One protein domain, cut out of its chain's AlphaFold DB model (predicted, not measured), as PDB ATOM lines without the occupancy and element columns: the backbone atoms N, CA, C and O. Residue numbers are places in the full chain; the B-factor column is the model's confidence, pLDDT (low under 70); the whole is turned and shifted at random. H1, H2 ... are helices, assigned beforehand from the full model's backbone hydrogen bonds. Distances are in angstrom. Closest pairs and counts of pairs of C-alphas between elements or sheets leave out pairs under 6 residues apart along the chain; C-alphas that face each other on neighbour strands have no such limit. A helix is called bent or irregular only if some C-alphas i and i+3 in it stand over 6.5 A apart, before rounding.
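AT A GLANCE: This is residues 2 to 50 of the 104 residues of the protein "ABC transporter permease subunit" of Streptomyces sp. SID10244 (UniProt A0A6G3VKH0). One long helix, H2, turns sharply near its beginning; its long arm H2b makes the length, residues 24 to 50 stick out, and the short arm H2a has the small helix H1 near it. The printed part has 49 residues, all helix in class, with H1 then H2 and no named strand. It is extended, radius of gyration of the C-alphas 18.7 A, spanning 58 by 16 by 12 A.

IN THESE COORDINATES: By its hydrogen bonds H2, residues 11 to 48, was assigned as one helix, but it is bent: C-alphas 22 and 25 are 6.9 A apart. Find C-alpha 11 at (205.748, 135.546, 157.828); H2a runs to residue 22, 15.4 A. From Pro 25, H2b runs 34.7 A to C-alpha 48 at (200.803, 113.748, 199.153). Look back to residues 2 to 5 for H1, 5.5 A.

HOW THE PARTS SIT: H2a and H2b are about perpendicular, at 73 degrees. H1 and H2a are close but not clearly touching; their closest C-alphas, Ala 4 and Ile 14, are 6.7 A apart. H1 and H2b are apart. Every O i to N i+4 pair is within hydrogen-bond range in H2b, 5 of 8 in H2a; H1 is too short for one.

THE WHOLE: The farthest C-alphas, Ile 7 and Gly 50, are 58.3 A apart. The printed part has no cut, and the H1 to H2 link is tight. Look for pLDDT under 70 at residues 2 to 9 and 39 to 50.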
ATOM      1  N   GLU A   2     203.427 126.756 150.948       58.88
ATOM      2  CA  GLU A   2     204.119 127.234 149.728       58.88
ATOM      3  C   GLU A   2     203.284 128.196 148.864       58.88
ATOM      4  O   GLU A   2     203.805 129.191 148.370       58.88
ATOM      5  N   SER A   3     201.963 128.005 148.782       57.59
ATOM      6  CA  SER A   3     201.075 128.913 148.039       57.59
ATOM      7  C   SER A   3     200.898 130.294 148.689       57.59
ATOM      8  O   SER A   3     200.554 131.237 147.993       57.59
ATOM      9  N   ALA A   4     201.132 130.445 150.001       55.69
ATOM     10  CA  ALA A   4     200.983 131.724 150.710       55.69
ATOM     11  C   ALA A   4     202.263 132.580 150.663       55.69
ATOM     12  O   ALA A   4     202.186 133.808 150.698       55.69
ATOM     13  N   GLN A   5     203.435 131.943 150.532       56.41
ATOM     14  CA  GLN A   5     204.704 132.644 150.300       56.41
ATOM     15  C   GLN A   5     204.780 133.233 148.882       56.41
ATOM     16  O   GLN A   5     205.316 134.325 148.711       56.41
ATOM     17  N   GLY A   6     204.166 132.575 147.888       59.22
ATOM     18  CA  GLY A   6     204.130 133.044 146.496       59.22
ATOM     19  C   GLY A   6     203.365 134.356 146.256       59.22
ATOM     20  O   GLY A   6     203.509 134.944 145.192       59.22
ATOM     21  N   ILE A   7     202.588 134.842 147.235       63.25
ATOM     22  CA  ILE A   7     201.756 136.062 147.135       63.25
ATOM     23  C   ILE A   7     202.350 137.226 147.966       63.25
ATOM     24  O   ILE A   7     201.728 138.272 148.131       63.25
ATOM     25  N   GLY A   8     203.560 137.071 148.519       67.44
ATOM     26  CA  GLY A   8     204.260 138.148 149.237       67.44
ATOM     27  C   GLY A   8     203.717 138.470 150.637       67.44
ATOM     28  O   GLY A   8     203.995 139.545 151.170       67.44
ATOM     29  N   LEU A   9     202.950 137.568 151.268       67.81
ATOM     30  CA  LEU A   9     202.513 137.774 152.652       67.81
ATOM     31  C   LEU A   9     203.697 137.683 153.629       67.81
ATOM     32  O   LEU A   9     204.506 136.758 153.574       67.81
ATOM     33  N   SER A  10     203.761 138.622 154.580       77.69
ATOM     34  CA  SER A  10     204.761 138.582 155.649       77.69
ATOM     35  C   SER A  10     204.602 137.313 156.495       77.69
ATOM     36  O   SER A  10     203.485 136.845 156.730       77.69
ATOM     37  N   ARG A  11     205.721 136.766 156.994       74.00
ATOM     38  CA  ARG A  11     205.748 135.546 157.828       74.00
ATOM     39  C   ARG A  11     204.736 135.581 158.975       74.00
ATOM     40  O   ARG A  11     204.052 134.595 159.213       74.00
ATOM     41  N   TRP A  12     204.590 136.733 159.627       78.88
ATOM     42  CA  TRP A  12     203.613 136.940 160.700       78.88
ATOM     43  C   TRP A  12     202.164 136.809 160.232       78.88
ATOM     44  O   TRP A  12     201.325 136.265 160.945       78.88
ATOM     45  N   ARG A  13     201.864 137.277 159.019       77.12
ATOM     46  CA  ARG A  13     200.521 137.223 158.445       77.12
ATOM     47  C   ARG A  13     200.165 135.809 157.986       77.12
ATOM     48  O   ARG A  13     199.024 135.402 158.172       77.12
ATOM     49  N   ILE A  14     201.135 135.051 157.467       80.31
ATOM     50  CA  ILE A  14     200.972 133.620 157.148       80.31
ATOM     51  C   ILE A  14     200.743 132.816 158.431       80.31
ATOM     52  O   ILE A  14     199.787 132.044 158.499       80.31
ATOM     53  N   LEU A  15     201.563 133.061 159.458       81.56
ATOM     54  CA  LEU A  15     201.425 132.429 160.767       81.56
ATOM     55  C   LEU A  15     200.031 132.652 161.346       81.56
ATOM     56  O   LEU A  15     199.349 131.688 161.647       81.56
ATOM     57  N   LEU A  16     199.576 133.902 161.449       83.38
ATOM     58  CA  LEU A  16     198.295 134.224 162.086       83.38
ATOM     59  C   LEU A  16     197.068 133.853 161.243       83.38
ATOM     60  O   LEU A  16     196.038 133.500 161.808       83.38
ATOM     61  N   SER A  17     197.156 133.940 159.913       79.44
ATOM     62  CA  SER A  17     195.973 133.826 159.039       79.44
ATOM     63  C   SER A  17     195.820 132.455 158.385       79.44
ATOM     64  O   SER A  17     194.733 132.136 157.915       79.44
ATOM     65  N   VAL A  18     196.891 131.659 158.311       77.94
ATOM     66  CA  VAL A  18     196.891 130.367 157.606       77.94
ATOM     67  C   VAL A  18     197.327 129.242 158.532       77.94
ATOM     68  O   VAL A  18     196.603 128.263 158.677       77.94
ATOM     69  N   GLU A  19     198.478 129.373 159.193       83.69
ATOM     70  CA  GLU A  19     198.986 128.300 160.055       83.69
ATOM     71  C   GLU A  19     198.235 128.223 161.388       83.69
ATOM     72  O   GLU A  19     197.873 127.126 161.804       83.69
ATOM     73  N   LEU A  20     197.925 129.359 162.027       85.44
ATOM     74  CA  LEU A  20     197.213 129.396 163.307       85.44
ATOM     75  C   LEU A  20     195.839 128.728 163.228       85.44
ATOM     76  O   LEU A  20     195.587 127.861 164.055       85.44
ATOM     77  N   PRO A  21     194.957 129.061 162.261       85.38
ATOM     78  CA  PRO A  21     193.627 128.455 162.180       85.38
ATOM     79  C   PRO A  21     193.671 126.944 161.934       85.38
ATOM     80  O   PRO A  21     192.816 126.218 162.430       85.38
ATOM     81  N   ILE A  22     194.678 126.463 161.197       85.31
ATOM     82  CA  ILE A  22     194.856 125.037 160.891       85.31
ATOM     83  C   ILE A  22     195.466 124.291 162.085       85.31
ATOM     84  O   ILE A  22     195.073 123.164 162.374       85.31
ATOM     85  N   ALA A  23     196.400 124.916 162.803       87.44
ATOM     86  CA  ALA A  23     196.995 124.359 164.016       87.44
ATOM     87  C   ALA A  23     196.063 124.466 165.237       87.44
ATOM     88  O   ALA A  23     196.224 123.722 166.204       87.44
ATOM     89  N   TRP A  24     195.068 125.357 165.198       90.50
ATOM     90  CA  TRP A  24     194.165 125.652 166.309       90.50
ATOM     91  C   TRP A  24     193.460 124.418 166.899       90.50
ATOM     92  O   TRP A  24     193.525 124.238 168.117       90.50
ATOM     93  N   PRO A  25     192.861 123.504 166.105       88.25
ATOM     94  CA  PRO A  25     192.213 122.307 166.646       88.25
ATOM     95  C   PRO A  25     193.199 121.374 167.366       88.25
ATOM     96  O   PRO A  25     192.860 120.759 168.380       88.25
ATOM     97  N   VAL A  26     194.440 121.296 166.874       92.00
ATOM     98  CA  VAL A  26     195.506 120.488 167.480       92.00
ATOM     99  C   VAL A  26     195.965 121.108 168.799       92.00
ATOM    100  O   VAL A  26     196.094 120.397 169.793       92.00
ATOM    101  N   ILE A  27     196.129 122.434 168.845       90.12
ATOM    102  CA  ILE A  27     196.478 123.169 170.070       90.12
ATOM    103  C   ILE A  27     195.400 122.969 171.141       90.12
ATOM    104  O   ILE A  27     195.725 122.633 172.278       90.12
ATOM    105  N   LEU A  28     194.119 123.100 170.782       90.12
ATOM    106  CA  LEU A  28     193.003 122.871 171.708       90.12
ATOM    107  C   LEU A  28     192.973 121.433 172.241       90.12
ATOM    108  O   LEU A  28     192.724 121.214 173.428       90.12
ATOM    109  N   THR A  29     193.263 120.456 171.381       91.56
ATOM    110  CA  THR A  29     193.371 119.048 171.784       91.56
ATOM    111  C   THR A  29     194.534 118.845 172.757       91.56
ATOM    112  O   THR A  29     194.365 118.191 173.785       91.56
ATOM    113  N   GLY A  30     195.687 119.460 172.483       87.00
ATOM    114  CA  GLY A  30     196.848 119.440 173.370       87.00
ATOM    115  C   GLY A  30     196.543 120.037 174.742       87.00
ATOM    116  O   GLY A  30     196.786 119.384 175.753       87.00
ATOM    117  N   ILE A  31     195.921 121.221 174.783       92.50
ATOM    118  CA  ILE A  31     195.501 121.872 176.035       92.50
ATOM    119  C   ILE A  31     194.582 120.949 176.830       92.50
ATOM    120  O   ILE A  31     194.817 120.735 178.016       92.50
ATOM    121  N   ARG A  32     193.576 120.347 176.184       82.62
ATOM    122  CA  ARG A  32     192.648 119.421 176.843       82.62
ATOM    123  C   ARG A  32     193.379 118.254 177.508       82.62
ATOM    124  O   ARG A  32     193.119 117.969 178.676       82.62
ATOM    125  N   VAL A  33     194.295 117.606 176.789       87.88
ATOM    126  CA  VAL A  33     195.073 116.471 177.315       87.88
ATOM    127  C   VAL A  33     195.979 116.919 178.463       87.88
ATOM    128  O   VAL A  33     196.005 116.274 179.512       87.88
ATOM    129  N   SER A  34     196.670 118.052 178.317       83.88
ATOM    130  CA  SER A  34     197.503 118.619 179.382       83.88
ATOM    131  C   SER A  34     196.686 118.961 180.628       83.88
ATOM    132  O   SER A  34     197.116 118.653 181.736       83.88
ATOM    133  N   THR A  35     195.485 119.523 180.475       75.88
ATOM    134  CA  THR A  35     194.573 119.787 181.595       75.88
ATOM    135  C   THR A  35     194.147 118.492 182.287       75.88
ATOM    136  O   THR A  35     194.194 118.428 183.512       75.88
ATOM    137  N   GLN A  36     193.797 117.439 181.540       75.19
ATOM    138  CA  GLN A  36     193.456 116.133 182.126       75.19
ATOM    139  C   GLN A  36     194.627 115.535 182.920       75.19
ATOM    140  O   GLN A  36     194.431 115.017 184.019       75.19
ATOM    141  N   MET A  37     195.849 115.654 182.399       73.62
ATOM    142  CA  MET A  37     197.057 115.160 183.057       73.62
ATOM    143  C   MET A  37     197.389 115.958 184.326       73.62
ATOM    144  O   MET A  37     197.681 115.361 185.358       73.62
ATOM    145  N   ILE A  38     197.274 117.292 184.286       70.56
ATOM    146  CA  ILE A  38     197.468 118.160 185.460       70.56
ATOM    147  C   ILE A  38     196.438 117.840 186.545       70.56
ATOM    148  O   ILE A  38     196.811 117.776 187.711       70.56
ATOM    149  N   ILE A  39     195.176 117.584 186.187       62.56
ATOM    150  CA  ILE A  39     194.137 117.181 187.148       62.56
ATOM    151  C   ILE A  39     194.484 115.827 187.790       62.56
ATOM    152  O   ILE A  39     194.386 115.694 189.008       62.56
ATOM    153  N   GLY A  40     194.956 114.849 187.008       52.19
ATOM    154  CA  GLY A  40     195.401 113.553 187.535       52.19
ATOM    155  C   GLY A  40     196.595 113.667 188.490       52.19
ATOM    156  O   GLY A  40     196.597 113.061 189.561       52.19
ATOM    157  N   VAL A  41     197.586 114.499 188.154       50.81
ATOM    158  CA  VAL A  41     198.740 114.780 189.026       50.81
ATOM    159  C   VAL A  41     198.314 115.564 190.270       50.81
ATOM    160  O   VAL A  41     198.776 115.258 191.365       50.81
ATOM    161  N   ALA A  42     197.404 116.529 190.138       53.44
ATOM    162  CA  ALA A  42     196.869 117.304 191.254       53.44
ATOM    163  C   ALA A  42     196.085 116.431 192.246       53.44
ATOM    164  O   ALA A  42     196.183 116.664 193.445       53.44
ATOM    165  N   ALA A  43     195.377 115.397 191.776       51.50
ATOM    166  CA  ALA A  43     194.712 114.424 192.644       51.50
ATOM    167  C   ALA A  43     195.721 113.621 193.490       51.50
ATOM    168  O   ALA A  43     195.525 113.443 194.691       51.50
ATOM    169  N   ILE A  44     196.847 113.211 192.894       48.25
ATOM    170  CA  ILE A  44     197.941 112.526 193.606       48.25
ATOM    171  C   ILE A  44     198.671 113.498 194.548       48.25
ATOM    172  O   ILE A  44     199.027 113.141 195.664       48.25
ATOM    173  N   VAL A  45     198.875 114.751 194.146       44.84
ATOM    174  CA  VAL A  45     199.527 115.777 194.975       44.84
ATOM    175  C   VAL A  45     198.651 116.197 196.156       44.84
ATOM    176  O   VAL A  45     199.178 116.356 197.251       44.84
ATOM    177  N   ALA A  46     197.332 116.302 195.989       45.03
ATOM    178  CA  ALA A  46     196.393 116.529 197.092       45.03
ATOM    179  C   ALA A  46     196.411 115.380 198.114       45.03
ATOM    180  O   ALA A  46     196.166 115.596 199.298       45.03
ATOM    181  N   TYR A  47     196.762 114.173 197.666       39.69
ATOM    182  CA  TYR A  47     197.009 113.026 198.531       39.69
ATOM    183  C   TYR A  47     198.382 113.086 199.246       39.69
ATOM    184  O   TYR A  47     198.523 112.511 200.323       39.69
ATOM    185  N   VAL A  48     199.390 113.788 198.695       40.62
ATOM    186  CA  VAL A  48     200.803 113.748 199.153       40.62
ATOM    187  C   VAL A  48     201.317 115.045 199.826       40.62
ATOM    188  O   VAL A  48     202.201 114.958 200.676       40.62
ATOM    189  N   LEU A  49     200.813 116.246 199.496       36.53
ATOM    190  CA  LEU A  49     201.406 117.546 199.885       36.53
ATOM    191  C   LEU A  49     200.449 118.471 200.670       36.53
ATOM    192  O   LEU A  49     199.900 119.433 200.136       36.53
ATOM    193  N   GLY A  50     200.342 118.255 201.983       44.06
ATOM    194  CA  GLY A  50     199.865 119.260 202.944       44.06
ATOM    195  C   GLY A  50     200.183 118.882 204.405       44.06
ATOM    196  O   GLY A  50     200.305 117.694 204.694       44.06
TER     197      GLY A  50